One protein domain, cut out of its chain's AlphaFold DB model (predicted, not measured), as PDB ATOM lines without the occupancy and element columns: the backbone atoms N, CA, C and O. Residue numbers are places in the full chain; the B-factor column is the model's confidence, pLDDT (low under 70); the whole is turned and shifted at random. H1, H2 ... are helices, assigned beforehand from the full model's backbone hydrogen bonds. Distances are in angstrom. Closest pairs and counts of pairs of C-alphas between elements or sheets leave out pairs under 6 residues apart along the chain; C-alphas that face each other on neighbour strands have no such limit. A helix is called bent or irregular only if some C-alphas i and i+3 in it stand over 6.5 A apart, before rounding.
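This is residues 4 to 42 and 52 to 178 of the 186 residues of an uncharacterized protein of Lentisphaerae bacterium ADurb.Bin242 (UniProt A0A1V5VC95). Three long helices, H3, H4 and H5, lie side by side in an up-and-down bundle, each running against the one before it, and make a long rod. On H3 packs a fourth long helix, H1, slanting away so that residues 4 to 13 stick out, while short H2 crosses H3 near one end. The printed part has 166 residues with five named helices, H1 to H5 in order, and no named strand; the class is all helix. It is loose, with a radius of gyration of the C-alphas of 20.9 A and spans of 82 by 34 by 23 A.

H3, residues 53 to 95, runs 63.3 A from C-alpha 53 at (227.994, 183.439, 272.417). H4, residues 100 to 133, spans 52.8 A, with a kink of 30 degrees near residue 118; it is irregular, C-alphas 130 and 133 being 7.0 A apart. H5, residues 136 to 178, spans 61.2 A, with a kink of 26 degrees near residue 163, and ends at C-alpha 178 (163.219, 209.697, 312.749). H1, residues 4 to 31, spans 39.7 A; H2 is residues 33 to 40.

H3 is the hub. It forms a hairpin with H4, closest at the C-alphas of Gln 79 and Pro 117, 4.7 A. H4 and H5 form another, closest at C-alphas Thr 125 and Ala 143, 4.2 A. H1 touches H3 with residues 18 to 25 alone, a shallow tilt of 31 degrees, opposite ways; the closest C-alphas, Gly 18 and Thr 77, are 6.4 A apart. H2 touches H3 about perpendicular, at 74 degrees, closest at C-alphas Phe 39 and Ala 65, 5.0 A. H1 and H2 touch only at the corner. Each O i to N i+4 pair is within hydrogen-bond range in H1 and H3; in H2 3 of 4 are, in H4 22 of 30, in H5 37 of 39.

C-alphas 52 and 178, the farthest apart, are 83.3 A apart. Residues 43 to 51 are not printed, with 21.8 A between C-alphas 42 and 52. No link printed whole is long. pLDDT is under 70 at residues 40 to 42, 52 to 60, 97 and 178.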
ATOM      1  N   GLY A   4     198.799 193.607 323.865       73.06
ATOM      2  CA  GLY A   4     200.089 193.498 323.169       73.06
ATOM      3  C   GLY A   4     200.337 192.130 322.521       73.06
ATOM      4  O   GLY A   4     200.763 192.070 321.375       73.06
ATOM      5  N   LEU A   5     199.972 191.029 323.188       81.38
ATOM      6  CA  LEU A   5     200.159 189.676 322.648       81.38
ATOM      7  C   LEU A   5     199.282 189.420 321.412       81.38
ATOM      8  O   LEU A   5     199.698 188.714 320.502       81.38
ATOM      9  N   LYS A   6     198.085 190.022 321.354       75.50
ATOM     10  CA  LYS A   6     197.204 189.923 320.178       75.50
ATOM     11  C   LYS A   6     197.807 190.614 318.960       75.50
ATOM     12  O   LYS A   6     197.768 190.040 317.883       75.50
ATOM     13  N   TRP A   7     198.383 191.802 319.137       75.00
ATOM     14  CA  TRP A   7     199.037 192.538 318.051       75.00
ATOM     15  C   TRP A   7     200.308 191.842 317.563       75.00
ATOM     16  O   TRP A   7     200.531 191.771 316.359       75.00
ATOM     17  N   VAL A   8     201.089 191.253 318.474       76.88
ATOM     18  CA  VAL A   8     202.271 190.455 318.114       76.88
ATOM     19  C   VAL A   8     201.875 189.182 317.363       76.88
ATOM     20  O   VAL A   8     202.446 188.901 316.316       76.88
ATOM     21  N   LEU A   9     200.865 188.440 317.832       76.50
ATOM     22  CA  LEU A   9     200.356 187.253 317.130       76.50
ATOM     23  C   LEU A   9     199.773 187.600 315.760       76.50
ATOM     24  O   LEU A   9     200.011 186.871 314.802       76.50
ATOM     25  N   LEU A  10     199.042 188.712 315.657       77.25
ATOM     26  CA  LEU A  10     198.494 189.183 314.391       77.25
ATOM     27  C   LEU A  10     199.620 189.549 313.421       77.25
ATOM     28  O   LEU A  10     199.602 189.086 312.290       77.25
ATOM     29  N   GLY A  11     200.635 190.293 313.874       76.94
ATOM     30  CA  GLY A  11     201.815 190.620 313.071       76.94
ATOM     31  C   GLY A  11     202.614 189.383 312.656       76.94
ATOM     32  O   GLY A  11     203.048 189.281 311.514       76.94
ATOM     33  N   CYS A  12     202.749 188.393 313.539       79.88
ATOM     34  CA  CYS A  12     203.453 187.148 313.240       79.88
ATOM     35  C   CYS A  12     202.686 186.278 312.232       79.88
ATOM     36  O   CYS A  12     203.289 185.733 311.311       79.88
ATOM     37  N   LEU A  13     201.356 186.194 312.356       79.69
ATOM     38  CA  LEU A  13     200.483 185.545 311.371       79.69
ATOM     39  C   LEU A  13     200.586 186.243 310.011       79.69
ATOM     40  O   LEU A  13     200.636 185.593 308.973       79.69
ATOM     41  N   TYR A  14     200.650 187.570 310.032       78.19
ATOM     42  CA  TYR A  14     200.736 188.409 308.849       78.19
ATOM     43  C   TYR A  14     202.054 188.198 308.090       78.19
ATOM     44  O   TYR A  14     202.054 187.961 306.882       78.19
ATOM     45  N   ILE A  15     203.180 188.212 308.808       80.19
ATOM     46  CA  ILE A  15     204.505 187.903 308.252       80.19
ATOM     47  C   ILE A  15     204.548 186.447 307.768       80.19
ATOM     48  O   ILE A  15     205.064 186.175 306.686       80.19
ATOM     49  N   GLY A  16     203.949 185.521 308.522       82.38
ATOM     50  CA  GLY A  16     203.842 184.110 308.152       82.38
ATOM     51  C   GLY A  16     203.054 183.884 306.860       82.38
ATOM     52  O   GLY A  16     203.499 183.122 306.009       82.38
ATOM     53  N   ALA A  17     201.930 184.579 306.667       80.62
ATOM     54  CA  ALA A  17     201.136 184.506 305.441       80.62
ATOM     55  C   ALA A  17     201.904 185.054 304.228       80.62
ATOM     56  O   ALA A  17     201.897 184.433 303.165       80.62
ATOM     57  N   GLY A  18     202.622 186.172 304.399       80.81
ATOM     58  CA  GLY A  18     203.511 186.713 303.368       80.81
ATOM     59  C   GLY A  18     204.637 185.742 303.002       80.81
ATOM     60  O   GLY A  18     204.865 185.470 301.825       80.81
ATOM     61  N   ALA A  19     205.295 185.148 304.002       80.81
ATOM     62  CA  ALA A  19     206.346 184.156 303.792       80.81
ATOM     63  C   ALA A  19     205.818 182.882 303.112       80.81
ATOM     64  O   ALA A  19     206.461 182.365 302.202       80.81
ATOM     65  N   LEU A  20     204.630 182.402 303.499       84.69
ATOM     66  CA  LEU A  20     203.973 181.253 302.875       84.69
ATOM     67  C   LEU A  20     203.634 181.534 301.406       84.69
ATOM     68  O   LEU A  20     203.868 180.679 300.557       84.69
ATOM     69  N   PHE A  21     203.129 182.730 301.093       85.25
ATOM     70  CA  PHE A  21     202.866 183.138 299.713       85.25
ATOM     71  C   PHE A  21     204.156 183.180 298.883       85.25
ATOM     72  O   PHE A  21     204.206 182.609 297.795       85.25
ATOM     73  N   VAL A  22     205.221 183.782 299.420       85.50
ATOM     74  CA  VAL A  22     206.538 183.839 298.766       85.50
ATOM     75  C   VAL A  22     207.108 182.440 298.528       85.50
ATOM     76  O   VAL A  22     207.570 182.139 297.425       85.50
ATOM     77  N   LEU A  23     207.044 181.563 299.532       84.12
ATOM     78  CA  LEU A  23     207.481 180.172 299.422       84.12
ATOM     79  C   LEU A  23     206.628 179.392 298.419       84.12
ATOM     80  O   LEU A  23     207.182 178.648 297.618       84.12
ATOM     81  N   GLY A  24     205.310 179.596 298.409       83.12
ATOM     82  CA  GLY A  24     204.388 178.963 297.466       83.12
ATOM     83  C   GLY A  24     204.657 179.380 296.021       83.12
ATOM     84  O   GLY A  24     204.783 178.531 295.143       83.12
ATOM     85  N   MET A  25     204.841 180.678 295.779       80.62
ATOM     86  CA  MET A  25     205.207 181.206 294.463       80.62
ATOM     87  C   MET A  25     206.572 180.698 293.992       80.62
ATOM     88  O   MET A  25     206.736 180.331 292.828       80.62
ATOM     89  N   THR A  26     207.543 180.629 294.901       83.06
ATOM     90  CA  THR A  26     208.880 180.096 294.620       83.06
ATOM     91  C   THR A  26     208.821 178.595 294.324       83.06
ATOM     92  O   THR A  26     209.427 178.124 293.363       83.06
ATOM     93  N   TYR A  27     208.032 177.838 295.088       83.94
ATOM     94  CA  TYR A  27     207.784 176.421 294.840       83.94
ATOM     95  C   TYR A  27     207.139 176.201 293.468       83.94
ATOM     96  O   TYR A  27     207.609 175.355 292.710       83.94
ATOM     97  N   CYS A  28     206.135 177.002 293.097       80.31
ATOM     98  CA  CYS A  28     205.528 176.946 291.768       80.31
ATOM     99  C   CYS A  28     206.546 177.210 290.652       80.31
ATOM    100  O   CYS A  28     206.544 176.496 289.650       80.31
ATOM    101  N   TYR A  29     207.452 178.171 290.846       78.62
ATOM    102  CA  TYR A  29     208.509 178.488 289.885       78.62
ATOM    103  C   TYR A  29     209.498 177.338 289.657       78.62
ATOM    104  O   TYR A  29     209.912 177.097 288.523       78.62
ATOM    105  N   PHE A  30     209.862 176.595 290.703       78.62
ATOM    106  CA  PHE A  30     210.776 175.454 290.567       78.62
ATOM    107  C   PHE A  30     210.081 174.147 290.175       78.62
ATOM    108  O   PHE A  30     210.709 173.291 289.554       78.62
ATOM    109  N   ARG A  31     208.804 173.975 290.531       79.38
ATOM    110  CA  ARG A  31     208.068 172.724 290.316       79.38
ATOM    111  C   ARG A  31     207.369 172.661 288.962       79.38
ATOM    112  O   ARG A  31     207.301 171.573 288.393       79.38
ATOM    113  N   PHE A  32     206.854 173.783 288.454       79.44
ATOM    114  CA  PHE A  32     206.081 173.815 287.212       79.44
ATOM    115  C   PHE A  32     206.892 174.425 286.060       79.44
ATOM    116  O   PHE A  32     207.069 175.646 286.019       79.44
ATOM    117  N   PRO A  33     207.338 173.613 285.081       74.19
ATOM    118  CA  PRO A  33     208.111 174.109 283.944       74.19
ATOM    119  C   PRO A  33     207.321 175.126 283.111       74.19
ATOM    120  O   PRO A  33     207.865 176.164 282.773       74.19
ATOM    121  N   ALA A  34     206.011 174.930 282.921       72.69
ATOM    122  CA  ALA A  34     205.160 175.887 282.204       72.69
ATOM    123  C   ALA A  34     205.122 177.285 282.853       72.69
ATOM    124  O   ALA A  34     205.082 178.300 282.160       72.69
ATOM    125  N   PHE A  35     205.151 177.353 284.189       72.62
ATOM    126  CA  PHE A  35     205.194 178.629 284.902       72.62
ATOM    127  C   PHE A  35     206.569 179.282 284.775       72.62
ATOM    128  O   PHE A  35     206.668 180.493 284.616       72.62
ATOM    129  N   LYS A  36     207.634 178.479 284.803       73.44
ATOM    130  CA  LYS A  36     208.993 178.946 284.551       73.44
ATOM    131  C   LYS A  36     209.134 179.489 283.125       73.44
ATOM    132  O   LYS A  36     209.618 180.603 282.958       73.44
ATOM    133  N   ASP A  37     208.638 178.775 282.120       75.00
ATOM    134  CA  ASP A  37     208.745 179.132 280.699       75.00
ATOM    135  C   ASP A  37     208.080 180.478 280.367       75.00
ATOM    136  O   ASP A  37     208.559 181.216 279.503       75.00
ATOM    137  N   LEU A  38     207.054 180.867 281.132       74.81
ATOM    138  CA  LEU A  38     206.420 182.186 281.063       74.81
ATOM    139  C   LEU A  38     207.414 183.345 281.284       74.81
ATOM    140  O   LEU A  38     207.273 184.410 280.685       74.81
ATOM    141  N   PHE A  39     208.439 183.125 282.113       74.44
ATOM    142  CA  PHE A  39     209.503 184.090 282.404       74.44
ATOM    143  C   PHE A  39     210.776 183.840 281.602       74.44
ATOM    144  O   PHE A  39     211.655 184.686 281.605       74.44
ATOM    145  N   TYR A  40     210.926 182.705 280.927       67.94
ATOM    146  CA  TYR A  40     212.077 182.479 280.046       67.94
ATOM    147  C   TYR A  40     211.819 182.965 278.615       67.94
ATOM    148  O   TYR A  40     212.762 183.104 277.840       67.94
ATOM    149  N   GLY A  41     210.562 183.301 278.298       58.12
ATOM    150  CA  GLY A  41     210.108 183.514 276.931       58.12
ATOM    151  C   GLY A  41     209.993 182.154 276.252       58.12
ATOM    152  O   GLY A  41     210.963 181.401 276.224       58.12
ATOM    153  N   GLY A  42     208.798 181.824 275.752       51.88
ATOM    154  CA  GLY A  42     208.529 180.558 275.070       51.88
ATOM    155  C   GLY A  42     209.684 180.157 274.151       51.88
ATOM    156  O   GLY A  42     210.213 180.987 273.415       51.88
ATOM    157  N   GLU A  52     229.552 179.549 271.804       47.12
ATOM    158  CA  GLU A  52     230.190 180.292 272.902       47.12
ATOM    159  C   GLU A  52     229.458 181.611 273.232       47.12
ATOM    160  O   GLU A  52     229.304 181.974 274.399       47.12
ATOM    161  N   GLN A  53     228.874 182.275 272.227       46.88
ATOM    162  CA  GLN A  53     227.994 183.439 272.417       46.88
ATOM    163  C   GLN A  53     226.614 183.047 272.967       46.88
ATOM    164  O   GLN A  53     225.982 183.830 273.678       46.88
ATOM    165  N   THR A  54     226.157 181.819 272.709       54.28
ATOM    166  CA  THR A  54     224.892 181.290 273.235       54.28
ATOM    167  C   THR A  54     224.897 181.130 274.754       54.28
ATOM    168  O   THR A  54     223.860 181.357 275.370       54.28
ATOM    169  N   ALA A  55     226.031 180.810 275.388       58.56
ATOM    170  CA  ALA A  55     226.100 180.635 276.841       58.56
ATOM    171  C   ALA A  55     225.951 181.966 277.600       58.56
ATOM    172  O   ALA A  55     225.172 182.049 278.551       58.56
ATOM    173  N   ALA A  56     226.634 183.025 277.152       58.62
ATOM    174  CA  ALA A  56     226.542 184.354 277.761       58.62
ATOM    175  C   ALA A  56     225.164 185.002 277.534       58.62
ATOM    176  O   ALA A  56     224.586 185.575 278.459       58.62
ATOM    177  N   VAL A  57     224.594 184.854 276.332       61.06
ATOM    178  CA  VAL A  57     223.246 185.349 276.004       61.06
ATOM    179  C   VAL A  57     222.164 184.558 276.754       61.06
ATOM    180  O   VAL A  57     221.228 185.155 277.289       61.06
ATOM    181  N   ALA A  58     222.311 183.237 276.893       63.38
ATOM    182  CA  ALA A  58     221.405 182.415 277.700       63.38
ATOM    183  C   ALA A  58     221.507 182.732 279.202       63.38
ATOM    184  O   ALA A  58     220.486 182.757 279.893       63.38
ATOM    185  N   ALA A  59     222.709 183.018 279.715       66.06
ATOM    186  CA  ALA A  59     222.911 183.453 281.096       66.06
ATOM    187  C   ALA A  59     222.291 184.838 281.358       66.06
ATOM    188  O   ALA A  59     221.625 185.028 282.377       66.06
ATOM    189  N   ALA A  60     222.426 185.786 280.425       66.12
ATOM    190  CA  ALA A  60     221.784 187.099 280.515       66.12
ATOM    191  C   ALA A  60     220.246 186.991 280.501       66.12
ATOM    192  O   ALA A  60     219.576 187.613 281.329       66.12
ATOM    193  N   GLY A  61     219.683 186.135 279.638       70.06
ATOM    194  CA  GLY A  61     218.245 185.844 279.609       70.06
ATOM    195  C   GLY A  61     217.736 185.202 280.906       70.06
ATOM    196  O   GLY A  61     216.679 185.574 281.412       70.06
ATOM    197  N   GLN A  62     218.524 184.303 281.504       73.06
ATOM    198  CA  GLN A  62     218.234 183.703 282.812       73.06
ATOM    199  C   GLN A  62     218.208 184.728 283.948       73.06
ATOM    200  O   GLN A  62     217.332 184.668 284.813       73.06
ATOM    201  N   MET A  63     219.161 185.661 283.964       73.06
ATOM    202  CA  MET A  63     219.209 186.712 284.981       73.06
ATOM    203  C   MET A  63     218.027 187.675 284.846       73.06
ATOM    204  O   MET A  63     217.394 187.999 285.851       73.06
ATOM    205  N   ALA A  64     217.669 188.058 283.617       76.12
ATOM    206  CA  ALA A  64     216.498 188.888 283.349       76.12
ATOM    207  C   ALA A  64     215.195 188.204 283.797       76.12
ATOM    208  O   ALA A  64     214.405 188.804 284.522       76.12
ATOM    209  N   ALA A  65     215.010 186.925 283.454       78.50
ATOM    210  CA  ALA A  65     213.860 186.120 283.866       78.50
ATOM    211  C   ALA A  65     213.694 186.069 285.392       78.50
ATOM    212  O   ALA A  65     212.596 186.252 285.922       78.50
ATOM    213  N   ARG A  66     214.801 185.846 286.114       81.88
ATOM    214  CA  ARG A  66     214.822 185.816 287.582       81.88
ATOM    215  C   ARG A  66     214.495 187.178 288.181       81.88
ATOM    216  O   ARG A  66     213.692 187.244 289.106       81.88
ATOM    217  N   LEU A  67     215.075 188.254 287.650       82.62
ATOM    218  CA  LEU A  67     214.808 189.616 288.112       82.62
ATOM    219  C   LEU A  67     213.333 189.990 287.917       82.62
ATOM    220  O   LEU A  67     212.681 190.467 288.840       82.62
ATOM    221  N   SER A  68     212.790 189.709 286.736       83.69
ATOM    222  CA  SER A  68     211.381 189.902 286.408       83.69
ATOM    223  C   SER A  68     210.454 189.113 287.340       83.69
ATOM    224  O   SER A  68     209.488 189.668 287.865       83.69
ATOM    225  N   PHE A  69     210.768 187.842 287.611       84.94
ATOM    226  CA  PHE A  69     210.020 187.036 288.578       84.94
ATOM    227  C   PHE A  69     210.065 187.637 289.991       84.94
ATOM    228  O   PHE A  69     209.025 187.735 290.640       84.94
ATOM    229  N   LEU A  70     211.233 188.099 290.451       85.44
ATOM    230  CA  LEU A  70     211.383 188.745 291.759       85.44
ATOM    231  C   LEU A  70     210.569 190.038 291.869       85.44
ATOM    232  O   LEU A  70     209.961 190.278 292.909       85.44
ATOM    233  N   ILE A  71     210.508 190.844 290.806       87.00
ATOM    234  CA  ILE A  71     209.686 192.062 290.781       87.00
ATOM    235  C   ILE A  71     208.203 191.710 290.886       87.00
ATOM    236  O   ILE A  71     207.506 192.287 291.718       87.00
ATOM    237  N   LEU A  72     207.722 190.743 290.096       87.62
ATOM    238  CA  LEU A  72     206.330 190.291 290.183       87.62
ATOM    239  C   LEU A  72     206.014 189.768 291.587       87.62
ATOM    240  O   LEU A  72     205.007 190.156 292.172       87.62
ATOM    241  N   LEU A  73     206.883 188.925 292.144       88.44
ATOM    242  CA  LEU A  73     206.739 188.371 293.488       88.44
ATOM    243  C   LEU A  73     206.654 189.480 294.548       88.44
ATOM    244  O   LEU A  73     205.765 189.458 295.403       88.44
ATOM    245  N   PHE A  74     207.565 190.451 294.483       88.12
ATOM    246  CA  PHE A  74     207.624 191.580 295.404       88.12
ATOM    247  C   PHE A  74     206.339 192.408 295.350       88.12
ATOM    248  O   PHE A  74     205.696 192.641 296.373       88.12
ATOM    249  N   VAL A  75     205.915 192.782 294.145       90.06
ATOM    250  CA  VAL A  75     204.703 193.570 293.918       90.06
ATOM    251  C   VAL A  75     203.457 192.823 294.384       90.06
ATOM    252  O   VAL A  75     202.637 193.400 295.094       90.06
ATOM    253  N   MET A  76     203.317 191.538 294.048       88.69
ATOM    254  CA  MET A  76     202.173 190.731 294.482       88.69
ATOM    255  C   MET A  76     202.114 190.610 296.006       88.69
ATOM    256  O   MET A  76     201.041 190.714 296.598       88.69
ATOM    257  N   THR A  77     203.268 190.473 296.660       87.94
ATOM    258  CA  THR A  77     203.345 190.443 298.126       87.94
ATOM    259  C   THR A  77     202.886 191.771 298.733       87.94
ATOM    260  O   THR A  77     202.100 191.768 299.681       87.94
ATOM    261  N   LEU A  78     203.301 192.910 298.164       88.62
ATOM    262  CA  LEU A  78     202.827 194.229 298.597       88.62
ATOM    263  C   LEU A  78     201.321 194.419 298.371       88.62
ATOM    264  O   LEU A  78     200.647 194.998 299.219       88.62
ATOM    265  N   GLN A  79     200.766 193.901 297.273       91.19
ATOM    266  CA  GLN A  79     199.322 193.961 297.020       91.19
ATOM    267  C   GLN A  79     198.524 193.136 298.037       91.19
ATOM    268  O   GLN A  79     197.499 193.602 298.533       91.19
ATOM    269  N   ILE A  80     199.006 191.944 298.403       87.69
ATOM    270  CA  ILE A  80     198.398 191.126 299.463       87.69
ATOM    271  C   ILE A  80     198.493 191.847 300.814       87.69
ATOM    272  O   ILE A  80     197.515 191.884 301.560       87.69
ATOM    273  N   PHE A  81     199.635 192.474 301.110       87.62
ATOM    274  CA  PHE A  81     199.812 193.294 302.310       87.62
ATOM    275  C   PHE A  81     198.785 194.443 302.349       87.62
ATOM    276  O   PHE A  81     198.043 194.649 303.311       87.62
ATOM    277  N   ALA A  82     198.664 195.194 301.262       87.75
ATOM    278  CA  ALA A  82     197.665 196.245 301.154       87.75
ATOM    279  C   ALA A  82     196.240 195.730 301.394       87.75
ATOM    280  O   ALA A  82     195.491 196.316 302.175       87.75
ATOM    281  N   PHE A  83     195.899 194.595 300.782       86.44
ATOM    282  CA  PHE A  83     194.587 193.974 300.902       86.44
ATOM    283  C   PHE A  83     194.261 193.559 302.344       86.44
ATOM    284  O   PHE A  83     193.195 193.886 302.867       86.44
ATOM    285  N   LEU A  84     195.194 192.890 303.025       86.06
ATOM    286  CA  LEU A  84     195.015 192.477 304.418       86.06
ATOM    287  C   LEU A  84     194.927 193.678 305.364       86.06
ATOM    288  O   LEU A  84     194.118 193.676 306.290       86.06
ATOM    289  N   THR A  85     195.729 194.718 305.133       85.25
ATOM    290  CA  THR A  85     195.685 195.944 305.941       85.25
ATOM    291  C   THR A  85     194.324 196.625 305.817       85.25
ATOM    292  O   THR A  85     193.722 196.971 306.834       85.25
ATOM    293  N   ALA A  86     193.793 196.739 304.596       85.62
ATOM    294  CA  ALA A  86     192.457 197.273 304.361       85.62
ATOM    295  C   ALA A  86     191.380 196.451 305.090       85.62
ATOM    296  O   ALA A  86     190.529 197.019 305.775       85.62
ATOM    297  N   LEU A  87     191.451 195.115 305.030       83.62
ATOM    298  CA  LEU A  87     190.533 194.232 305.757       83.62
ATOM    299  C   LEU A  87     190.562 194.459 307.269       83.62
ATOM    300  O   LEU A  87     189.503 194.545 307.896       83.62
ATOM    301  N   LEU A  88     191.752 194.556 307.864       82.88
ATOM    302  CA  LEU A  88     191.907 194.772 309.304       82.88
ATOM    303  C   LEU A  88     191.335 196.127 309.731       82.88
ATOM    304  O   LEU A  88     190.532 196.177 310.661       82.88
ATOM    305  N   VAL A  89     191.671 197.198 309.004       83.69
ATOM    306  CA  VAL A  89     191.158 198.551 309.271       83.69
ATOM    307  C   VAL A  89     189.629 198.582 309.194       83.69
ATOM    308  O   VAL A  89     188.984 199.094 310.110       83.69
ATOM    309  N   TYR A  90     189.026 197.985 308.159       79.19
ATOM    310  CA  TYR A  90     187.563 197.934 308.033       79.19
ATOM    311  C   TYR A  90     186.908 197.066 309.108       79.19
ATOM    312  O   TYR A  90     185.856 197.430 309.631       79.19
ATOM    313  N   THR A  91     187.524 195.943 309.480       79.44
ATOM    314  CA  THR A  91     187.004 195.065 310.540       79.44
ATOM    315  C   THR A  91     186.993 195.779 311.892       79.44
ATOM    316  O   THR A  91     185.997 195.716 312.620       79.44
ATOM    317  N   ASP A  92     188.053 196.523 312.209       80.06
ATOM    318  CA  ASP A  92     188.115 197.345 313.417       80.06
ATOM    319  C   ASP A  92     187.077 198.478 313.380       80.06
ATOM    320  O   ASP A  92     186.410 198.745 314.385       80.06
ATOM    321  N   LEU A  93     186.838 199.077 312.209       78.12
ATOM    322  CA  LEU A  93     185.787 200.078 312.014       78.12
ATOM    323  C   LEU A  93     184.378 199.515 312.225       78.12
ATOM    324  O   LEU A  93     183.533 200.177 312.832       78.12
ATOM    325  N   ILE A  94     184.122 198.287 311.767       73.00
ATOM    326  CA  ILE A  94     182.860 197.563 311.980       73.00
ATOM    327  C   ILE A  94     182.661 197.243 313.469       73.00
ATOM    328  O   ILE A  94     181.533 197.294 313.966       73.00
ATOM    329  N   ARG A  95     183.744 196.963 314.198       74.81
ATOM    330  CA  ARG A  95     183.703 196.630 315.627       74.81
ATOM    331  C   ARG A  95     183.650 197.853 316.549       74.81
ATOM    332  O   ARG A  95     183.232 197.719 317.701       74.81
ATOM    333  N   SER A  96     184.058 199.026 316.067       73.94
ATOM    334  CA  SER A  96     184.015 200.274 316.836       73.94
ATOM    335  C   SER A  96     182.578 200.648 317.236       73.94
ATOM    336  O   SER A  96     181.664 200.627 316.411       73.94
ATOM    337  N   ARG A  97     182.385 201.003 318.516       69.06
ATOM    338  CA  ARG A  97     181.101 201.439 319.110       69.06
ATOM    339  C   ARG A  97     180.924 202.964 319.115       69.06
ATOM    340  O   ARG A  97     180.143 203.493 319.898       69.06
ATOM    341  N   GLU A  98     181.684 203.679 318.296       77.31
ATOM    342  CA  GLU A  98     181.595 205.137 318.213       77.31
ATOM    343  C   GLU A  98     180.266 205.615 317.611       77.31
ATOM    344  O   GLU A  98     179.577 204.872 316.905       77.31
ATOM    345  N   ALA A  99     179.928 206.881 317.872       73.44
ATOM    346  CA  ALA A  99     178.750 207.534 317.314       73.44
ATOM    347  C   ALA A  99     178.724 207.430 315.776       73.44
ATOM    348  O   ALA A  99     179.756 207.567 315.114       73.44
ATOM    349  N   VAL A 100     177.532 207.218 315.209       72.31
ATOM    350  CA  VAL A 100     177.316 206.934 313.775       72.31
ATOM    351  C   VAL A 100     177.963 207.990 312.870       72.31
ATOM    352  O   VAL A 100     178.634 207.629 311.906       72.31
ATOM    353  N   ALA A 101     177.861 209.277 313.225       73.19
ATOM    354  CA  ALA A 101     178.475 210.375 312.474       73.19
ATOM    355  C   ALA A 101     180.017 210.303 312.437       73.19
ATOM    356  O   ALA A 101     180.632 210.551 311.402       73.19
ATOM    357  N   ILE A 102     180.652 209.904 313.547       76.06
ATOM    358  CA  ILE A 102     182.112 209.737 313.629       76.06
ATOM    359  C   ILE A 102     182.547 208.510 312.819       76.06
ATOM    360  O   ILE A 102     183.542 208.570 312.094       76.06
ATOM    361  N   ARG A 103     181.777 207.413 312.876       74.50
ATOM    362  CA  ARG A 103     182.033 206.219 312.052       74.50
ATOM    363  C   ARG A 103     181.921 206.523 310.564       74.50
ATOM    364  O   ARG A 103     182.765 206.044 309.818       74.50
ATOM    365  N   LEU A 104     180.954 207.341 310.142       72.81
ATOM    366  CA  LEU A 104     180.809 207.744 308.739       72.81
ATOM    367  C   LEU A 104     182.080 208.434 308.224       72.81
ATOM    368  O   LEU A 104     182.648 208.013 307.220       72.81
ATOM    369  N   LYS A 105     182.580 209.417 308.983       79.81
ATOM    370  CA  LYS A 105     183.803 210.155 308.641       79.81
ATOM    371  C   LYS A 105     185.043 209.255 308.627       79.81
ATOM    372  O   LYS A 105     185.920 209.410 307.782       79.81
ATOM    373  N   LYS A 106     185.126 208.286 309.545       77.62
ATOM    374  CA  LYS A 106     186.220 207.304 309.557       77.62
ATOM    375  C   LYS A 106     186.155 206.332 308.381       77.62
ATOM    376  O   LYS A 106     187.208 205.976 307.869       77.62
ATOM    377  N   VAL A 107     184.961 205.904 307.962       79.12
ATOM    378  CA  VAL A 107     184.777 205.033 306.786       79.12
ATOM    379  C   VAL A 107     185.226 205.755 305.523       79.12
ATOM    380  O   VAL A 107     185.941 205.170 304.723       79.12
ATOM    381  N   GLU A 108     184.874 207.031 305.380       78.38
ATOM    382  CA  GLU A 108     185.312 207.853 304.250       78.38
ATOM    383  C   GLU A 108     186.840 207.991 304.201       78.38
ATOM    384  O   GLU A 108     187.448 207.787 303.156       78.38
ATOM    385  N   ASN A 109     187.489 208.224 305.346       80.75
ATOM    386  CA  ASN A 109     188.952 208.268 305.400       80.75
ATOM    387  C   ASN A 109     189.596 206.885 305.179       80.75
ATOM    388  O   ASN A 109     190.732 206.790 304.718       80.75
ATOM    389  N   ALA A 110     188.882 205.808 305.518       81.75
ATOM    390  CA  ALA A 110     189.353 204.448 305.310       81.75
ATOM    391  C   ALA A 110     189.248 203.992 303.844       81.75
ATOM    392  O   ALA A 110     189.959 203.063 303.460       81.75
ATOM    393  N   ASP A 111     188.438 204.670 303.021       81.12
ATOM    394  CA  ASP A 111     188.285 204.356 301.597       81.12
ATOM    395  C   ASP A 111     189.629 204.449 300.851       81.12
ATOM    396  O   ASP A 111     189.876 203.663 299.939       81.12
ATOM    397  N   LEU A 112     190.555 205.304 301.309       83.44
ATOM    398  CA  LEU A 112     191.919 205.387 300.774       83.44
ATOM    399  C   LEU A 112     192.685 204.055 300.892       83.44
ATOM    400  O   LEU A 112     193.472 203.708 300.011       83.44
ATOM    401  N   PHE A 113     192.448 203.272 301.952       84.88
ATOM    402  CA  PHE A 113     193.085 201.961 302.120       84.88
ATOM    403  C   PHE A 113     192.536 200.910 301.151       84.88
ATOM    404  O   PHE A 113     193.229 199.939 300.864       84.88
ATOM    405  N   LEU A 114     191.328 201.096 300.608       85.50
ATOM    406  CA  LEU A 114     190.781 200.210 299.575       85.50
ATOM    407  C   LEU A 114     191.497 200.387 298.230       85.50
ATOM    408  O   LEU A 114     191.500 199.469 297.407       85.50
ATOM    409  N   ASP A 115     192.125 201.541 298.020       89.19
ATOM    410  CA  ASP A 115     192.843 201.876 296.790       89.19
ATOM    411  C   ASP A 115     194.353 201.574 296.908       89.19
ATOM    412  O   ASP A 115     195.079 201.569 295.915       89.19
ATOM    413  N   LEU A 116     194.843 201.210 298.100       89.19
ATOM    414  CA  LEU A 116     196.239 200.809 298.325       89.19
ATOM    415  C   LEU A 116     196.706 199.653 297.415       89.19
ATOM    416  O   LEU A 116     197.775 199.786 296.813       89.19
ATOM    417  N   PRO A 117     195.949 198.544 297.243       90.00
ATOM    418  CA  PRO A 117     196.335 197.476 296.316       90.00
ATOM    419  C   PRO A 117     196.496 197.973 294.872       90.00
ATOM    420  O   PRO A 117     197.394 197.520 294.162       90.00
ATOM    421  N   LEU A 118     195.675 198.942 294.455       92.25
ATOM    422  CA  LEU A 118     195.753 199.559 293.132       92.25
ATOM    423  C   LEU A 118     197.040 200.382 292.978       92.25
ATOM    424  O   LEU A 118     197.726 200.256 291.963       92.25
ATOM    425  N   TYR A 119     197.409 201.172 293.992       92.81
ATOM    426  CA  TYR A 119     198.657 201.940 293.976       92.81
ATOM    427  C   TYR A 119     199.897 201.042 293.917       92.81
ATOM    428  O   TYR A 119     200.815 201.319 293.145       92.81
ATOM    429  N   PHE A 120     199.913 199.926 294.653       92.81
ATOM    430  CA  PHE A 120     200.991 198.938 294.532       92.81
ATOM    431  C   PHE A 120     200.985 198.228 293.174       92.81
ATOM    432  O   PHE A 120     202.050 197.938 292.629       92.81
ATOM    433  N   GLY A 121     199.806 198.003 292.585       90.62
ATOM    434  CA  GLY A 121     199.663 197.510 291.216       90.62
ATOM    435  C   GLY A 121     200.322 198.424 290.183       90.62
ATOM    436  O   GLY A 121     201.091 197.948 289.343       90.62
ATOM    437  N   LEU A 122     200.090 199.733 290.300       92.44
ATOM    438  CA  LEU A 122     200.709 200.759 289.459       92.44
ATOM    439  C   LEU A 122     202.216 200.878 289.715       92.44
ATOM    440  O   LEU A 122     203.000 200.968 288.777       92.44
ATOM    441  N   PHE A 123     202.657 200.801 290.970       92.06
ATOM    442  CA  PHE A 123     204.087 200.728 291.276       92.06
ATOM    443  C   PHE A 123     204.756 199.529 290.580       92.06
ATOM    444  O   PHE A 123     205.862 199.642 290.046       92.06
ATOM    445  N   GLY A 124     204.068 198.387 290.529       89.19
ATOM    446  CA  GLY A 124     204.546 197.207 289.824       89.19
ATOM    447  C   GLY A 124     204.649 197.371 288.314       89.19
ATOM    448  O   GLY A 124     205.578 196.834 287.714       89.19
ATOM    449  N   THR A 125     203.763 198.145 287.685       92.00
ATOM    450  CA  THR A 125     203.870 198.417 286.244       92.00
ATOM    451  C   THR A 125     205.034 199.332 285.924       92.00
ATOM    452  O   THR A 125     205.804 199.028 285.015       92.00
ATOM    453  N   VAL A 126     205.221 200.389 286.717       91.44
ATOM    454  CA  VAL A 126     206.376 201.285 286.601       91.44
ATOM    455  C   VAL A 126     207.671 200.491 286.786       91.44
ATOM    456  O   VAL A 126     208.570 200.577 285.952       91.44
ATOM    457  N   SER A 127     207.732 199.636 287.812       87.56
ATOM    458  CA  SER A 127     208.879 198.750 288.056       87.56
ATOM    459  C   SER A 127     209.118 197.779 286.899       87.56
ATOM    460  O   SER A 127     210.260 197.514 286.529       87.56
ATOM    461  N   SER A 128     208.050 197.274 286.281       86.06
ATOM    462  CA  SER A 128     208.160 196.389 285.126       86.06
ATOM    463  C   SER A 128     208.709 197.101 283.889       86.06
ATOM    464  O   SER A 128     209.537 196.532 283.173       86.06
ATOM    465  N   PHE A 129     208.305 198.350 283.644       86.75
ATOM    466  CA  PHE A 129     208.818 199.139 282.522       86.75
ATOM    467  C   PHE A 129     210.314 199.431 282.635       86.75
ATOM    468  O   PHE A 129     210.997 199.440 281.614       86.75
ATOM    469  N   ILE A 130     210.854 199.551 283.851       84.31
ATOM    470  CA  ILE A 130     212.305 199.677 284.066       84.31
ATOM    471  C   ILE A 130     213.053 198.445 283.522       84.31
ATOM    472  O   ILE A 130     214.140 198.572 282.962       84.31
ATOM    473  N   VAL A 131     212.459 197.249 283.613       78.44
ATOM    474  CA  VAL A 131     213.071 195.986 283.154       78.44
ATOM    475  C   VAL A 131     212.708 195.648 281.699       78.44
ATOM    476  O   VAL A 131     213.199 194.667 281.137       78.44
ATOM    477  N   MET A 132     211.914 196.494 281.029       79.69
ATOM    478  CA  MET A 132     211.517 196.305 279.626       79.69
ATOM    479  C   MET A 132     212.712 196.227 278.670       79.69
ATOM    480  O   MET A 132     212.630 195.537 277.655       79.69
ATOM    481  N   ALA A 133     213.828 196.874 279.022       71.50
ATOM    482  CA  ALA A 133     215.072 196.848 278.255       71.50
ATOM    483  C   ALA A 133     215.683 195.440 278.110       71.50
ATOM    484  O   ALA A 133     216.394 195.190 277.141       71.50
ATOM    485  N   PHE A 134     215.405 194.516 279.037       70.69
ATOM    486  CA  PHE A 134     215.956 193.157 279.001       70.69
ATOM    487  C   PHE A 134     215.047 192.177 278.264       70.69
ATOM    488  O   PHE A 134     215.512 191.379 277.455       70.69
ATOM    489  N   ASN A 135     213.743 192.219 278.550       74.50
ATOM    490  CA  ASN A 135     212.768 191.400 277.845       74.50
ATOM    491  C   ASN A 135     211.392 192.089 277.812       74.50
ATOM    492  O   ASN A 135     210.678 192.120 278.823       74.50
ATOM    493  N   PRO A 136     210.969 192.600 276.644       77.19
ATOM    494  CA  PRO A 136     209.734 193.362 276.543       77.19
ATOM    495  C   PRO A 136     208.477 192.491 276.673       77.19
ATOM    496  O   PRO A 136     207.438 192.990 277.098       77.19
ATOM    497  N   GLN A 137     208.544 191.195 276.345       78.56
ATOM    498  CA  GLN A 137     207.411 190.274 276.496       78.56
ATOM    499  C   GLN A 137     207.083 190.063 277.979       78.56
ATOM    500  O   GLN A 137     205.941 190.246 278.400       78.56
ATOM    501  N   ILE A 138     208.106 189.751 278.780       79.38
ATOM    502  CA  ILE A 138     207.956 189.478 280.214       79.38
ATOM    503  C   ILE A 138     207.559 190.751 280.965       79.38
ATOM    504  O   ILE A 138     206.676 190.722 281.820       79.38
ATOM    505  N   SER A 139     208.158 191.891 280.613       83.50
ATOM    506  CA  SER A 139     207.811 193.181 281.213       83.50
ATOM    507  C   SER A 139     206.327 193.531 281.012       83.50
ATOM    508  O   SER A 139     205.624 193.890 281.964       83.50
ATOM    509  N   ARG A 140     205.790 193.344 279.802       86.50
ATOM    510  CA  ARG A 140     204.359 193.568 279.545       86.50
ATOM    511  C   ARG A 140     203.472 192.638 280.362       86.50
ATOM    512  O   ARG A 140     202.503 193.100 280.955       86.50
ATOM    513  N   LEU A 141     203.825 191.356 280.440       86.06
ATOM    514  CA  LEU A 141     203.084 190.380 281.236       86.06
ATOM    515  C   LEU A 141     202.991 190.805 282.710       86.06
ATOM    516  O   LEU A 141     201.901 190.800 283.280       86.06
ATOM    517  N   ILE A 142     204.112 191.206 283.314       87.00
ATOM    518  CA  ILE A 142     204.143 191.658 284.712       87.00
ATOM    519  C   ILE A 142     203.314 192.930 284.880       87.00
ATOM    520  O   ILE A 142     202.547 193.032 285.834       87.00
ATOM    521  N   ALA A 143     203.419 193.880 283.948       90.31
ATOM    522  CA  ALA A 143     202.661 195.123 284.009       90.31
ATOM    523  C   ALA A 143     201.141 194.869 283.948       90.31
ATOM    524  O   ALA A 143     200.381 195.371 284.784       90.31
ATOM    525  N   TYR A 144     200.695 194.040 283.002       90.94
ATOM    526  CA  TYR A 144     199.281 193.700 282.853       90.94
ATOM    527  C   TYR A 144     198.764 192.902 284.049       90.94
ATOM    528  O   TYR A 144     197.715 193.236 284.598       90.94
ATOM    529  N   SER A 145     199.521 191.903 284.507       90.00
ATOM    530  CA  SER A 145     199.143 191.080 285.658       90.00
ATOM    531  C   SER A 145     199.067 191.901 286.949       90.00
ATOM    532  O   SER A 145     198.067 191.833 287.658       90.00
ATOM    533  N   SER A 146     200.072 192.737 287.223       90.50
ATOM    534  CA  SER A 146     200.129 193.580 288.423       90.50
ATOM    535  C   SER A 146     198.941 194.537 288.524       90.50
ATOM    536  O   SER A 146     198.347 194.675 289.593       90.50
ATOM    537  N   THR A 147     198.569 195.174 287.410       93.44
ATOM    538  CA  THR A 147     197.432 196.109 287.388       93.44
ATOM    539  C   THR A 147     196.112 195.377 287.548       93.44
ATOM    540  O   THR A 147     195.264 195.809 288.324       93.44
ATOM    541  N   LEU A 148     195.942 194.261 286.832       92.62
ATOM    542  CA  LEU A 148     194.721 193.464 286.892       92.62
ATOM    543  C   LEU A 148     194.443 193.004 288.328       92.62
ATOM    544  O   LEU A 148     193.334 193.186 288.822       92.62
ATOM    545  N   VAL A 149     195.451 192.452 289.009       92.06
ATOM    546  CA  VAL A 149     195.301 191.988 290.395       92.06
ATOM    547  C   VAL A 149     195.015 193.160 291.336       92.06
ATOM    548  O   VAL A 149     194.091 193.064 292.144       92.06
ATOM    549  N   GLY A 150     195.707 194.291 291.178       90.44
ATOM    550  CA  GLY A 150     195.471 195.486 291.994       90.44
ATOM    551  C   GLY A 150     194.043 196.026 291.859       90.44
ATOM    552  O   GLY A 150     193.399 196.329 292.867       90.44
ATOM    553  N   ILE A 151     193.513 196.079 290.629       93.69
ATOM    554  CA  ILE A 151     192.121 196.463 290.357       93.69
ATOM    555  C   ILE A 151     191.158 195.457 290.989       93.69
ATOM    556  O   ILE A 151     190.244 195.862 291.704       93.69
ATOM    557  N   LEU A 152     191.355 194.156 290.756       92.56
ATOM    558  CA  LEU A 152     190.475 193.118 291.294       92.56
ATOM    559  C   LEU A 152     190.409 193.179 292.821       92.56
ATOM    560  O   LEU A 152     189.319 193.163 293.384       92.56
ATOM    561  N   PHE A 153     191.550 193.312 293.495       90.06
ATOM    562  CA  PHE A 153     191.597 193.436 294.950       90.06
ATOM    563  C   PHE A 153     190.887 194.693 295.448       90.06
ATOM    564  O   PHE A 153     190.072 194.594 296.365       90.06
ATOM    565  N   SER A 154     191.122 195.848 294.822       90.06
ATOM    566  CA  SER A 154     190.434 197.091 295.187       90.06
ATOM    567  C   SER A 154     188.912 196.978 295.009       90.06
ATOM    568  O   SER A 154     188.151 197.300 295.923       90.06
ATOM    569  N   VAL A 155     188.450 196.428 293.880       90.38
ATOM    570  CA  VAL A 155     187.020 196.234 293.593       90.38
ATOM    571  C   VAL A 155     186.383 195.246 294.568       90.38
ATOM    572  O   VAL A 155     185.309 195.525 295.097       90.38
ATOM    573  N   ILE A 156     187.038 194.118 294.857       88.38
ATOM    574  CA  ILE A 156     186.527 193.121 295.808       88.38
ATOM    575  C   ILE A 156     186.368 193.737 297.198       88.38
ATOM    576  O   ILE A 156     185.316 193.561 297.819       88.38
ATOM    577  N   LEU A 157     187.367 194.483 297.683       85.25
ATOM    578  CA  LEU A 157     187.290 195.163 298.977       85.25
ATOM    579  C   LEU A 157     186.154 196.192 298.994       85.25
ATOM    580  O   LEU A 157     185.362 196.239 299.937       85.25
ATOM    581  N   ARG A 158     186.037 196.983 297.927       85.31
ATOM    582  CA  ARG A 158     185.017 198.019 297.770       85.31
ATOM    583  C   ARG A 158     183.598 197.439 297.767       85.31
ATOM    584  O   ARG A 158     182.739 197.897 298.521       85.31
ATOM    585  N   LEU A 159     183.355 196.383 296.995       84.31
ATOM    586  CA  LEU A 159     182.047 195.727 296.928       84.31
ATOM    587  C   LEU A 159     181.705 194.962 298.212       84.31
ATOM    588  O   LEU A 159     180.561 194.991 298.656       84.31
ATOM    589  N   SER A 160     182.683 194.300 298.830       80.62
ATOM    590  CA  SER A 160     182.421 193.410 299.968       80.62
ATOM    591  C   SER A 160     182.369 194.139 301.311       80.62
ATOM    592  O   SER A 160     181.633 193.720 302.201       80.62
ATOM    593  N   LEU A 161     183.148 195.212 301.490       77.56
ATOM    594  CA  LEU A 161     183.255 195.929 302.768       77.56
ATOM    595  C   LEU A 161     182.544 197.277 302.721       77.56
ATOM    596  O   LEU A 161     181.701 197.557 303.572       77.56
ATOM    597  N   GLN A 162     182.873 198.116 301.735       78.19
ATOM    598  CA  GLN A 162     182.401 199.500 301.705       78.19
ATOM    599  C   GLN A 162     180.893 199.571 301.461       78.19
ATOM    600  O   GLN A 162     180.182 200.256 302.200       78.19
ATOM    601  N   TYR A 163     180.405 198.845 300.453       78.06
ATOM    602  CA  TYR A 163     178.999 198.867 300.053       78.06
ATOM    603  C   TYR A 163     178.034 198.494 301.199       78.06
ATOM    604  O   TYR A 163     177.196 199.328 301.559       78.06
ATOM    605  N   PRO A 164     178.166 197.328 301.870       76.50
ATOM    606  CA  PRO A 164     177.253 196.976 302.956       76.50
ATOM    607  C   PRO A 164     177.427 197.865 304.192       76.50
ATOM    608  O   PRO A 164     176.463 198.095 304.925       76.50
ATOM    609  N   LEU A 165     178.640 198.368 304.454       75.12
ATOM    610  CA  LEU A 165     178.897 199.207 305.621       75.12
ATOM    611  C   LEU A 165     178.228 200.577 305.480       75.12
ATOM    612  O   LEU A 165     177.540 201.006 306.407       75.12
ATOM    613  N   LYS A 166     178.365 201.224 304.314       74.75
ATOM    614  CA  LYS A 166     177.698 202.501 304.022       74.75
ATOM    615  C   LYS A 166     176.178 202.351 304.092       74.75
ATOM    616  O   LYS A 166     175.534 203.137 304.781       74.75
ATOM    617  N   GLN A 167     175.613 201.297 303.500       78.38
ATOM    618  CA  GLN A 167     174.168 201.043 303.546       78.38
ATOM    619  C   GLN A 167     173.642 200.882 304.985       78.38
ATOM    620  O   GLN A 167     172.624 201.471 305.344       78.38
ATOM    621  N   LYS A 168     174.359 200.140 305.842       78.88
ATOM    622  CA  LYS A 168     173.991 199.983 307.259       78.88
ATOM    623  C   LYS A 168     174.057 201.297 308.037       78.88
ATOM    624  O   LYS A 168     173.191 201.553 308.870       78.88
ATOM    625  N   LEU A 169     175.089 202.106 307.803       72.31
ATOM    626  CA  LEU A 169     175.280 203.377 308.506       72.31
ATOM    627  C   LEU A 169     174.219 204.414 308.123       72.31
ATOM    628  O   LEU A 169     173.702 205.078 309.017       72.31
ATOM    629  N   PHE A 170     173.858 204.517 306.839       76.62
ATOM    630  CA  PHE A 170     172.782 205.410 306.397       76.62
ATOM    631  C   PHE A 170     171.430 205.014 306.996       76.62
ATOM    632  O   PHE A 170     170.759 205.867 307.568       76.62
ATOM    633  N   GLY A 171     171.087 203.720 307.007       76.50
ATOM    634  CA  GLY A 171     169.853 203.256 307.654       76.50
ATOM    635  C   GLY A 171     169.814 203.525 309.167       76.50
ATOM    636  O   GLY A 171     168.778 203.904 309.706       76.50
ATOM    637  N   MET A 172     170.949 203.388 309.867       75.94
ATOM    638  CA  MET A 172     171.048 203.747 311.291       75.94
ATOM    639  C   MET A 172     170.910 205.255 311.532       75.94
ATOM    640  O   MET A 172     170.335 205.656 312.544       75.94
ATOM    641  N   LEU A 173     171.435 206.086 310.628       78.31
ATOM    642  CA  LEU A 173     171.327 207.541 310.715       78.31
ATOM    643  C   LEU A 173     169.883 208.007 310.490       78.31
ATOM    644  O   LEU A 173     169.380 208.792 311.290       78.31
ATOM    645  N   GLU A 174     169.204 207.476 309.471       78.12
ATOM    646  CA  GLU A 174     167.792 207.769 309.188       78.12
ATOM    647  C   GLU A 174     166.882 207.359 310.354       78.12
ATOM    648  O   GLU A 174     166.029 208.138 310.788       78.12
ATOM    649  N   ALA A 175     167.107 206.172 310.930       76.19
ATOM    650  CA  ALA A 175     166.377 205.706 312.107       76.19
ATOM    651  C   ALA A 175     166.600 206.613 313.331       76.19
ATOM    652  O   ALA A 175     165.655 206.909 314.064       76.19
ATOM    653  N   ALA A 176     167.830 207.097 313.537       72.06
ATOM    654  CA  ALA A 176     168.145 208.035 314.612       72.06
ATOM    655  C   ALA A 176     167.478 209.409 314.399       72.06
ATOM    656  O   ALA A 176     166.925 209.968 315.346       72.06
ATOM    657  N   SER A 177     167.452 209.928 313.164       70.25
ATOM    658  CA  SER A 177     166.769 211.192 312.850       70.25
ATOM    659  C   SER A 177     165.244 211.100 312.955       70.25
ATOM    660  O   SER A 177     164.602 212.056 313.392       70.25
ATOM    661  N   ALA A 178     164.657 209.945 312.622       69.81
ATOM    662  CA  ALA A 178     163.219 209.697 312.749       69.81
ATOM    663  C   ALA A 178     162.767 209.524 314.213       69.81
ATOM    664  O   ALA A 178     161.619 209.811 314.554       69.81
TER     665      ALA A 178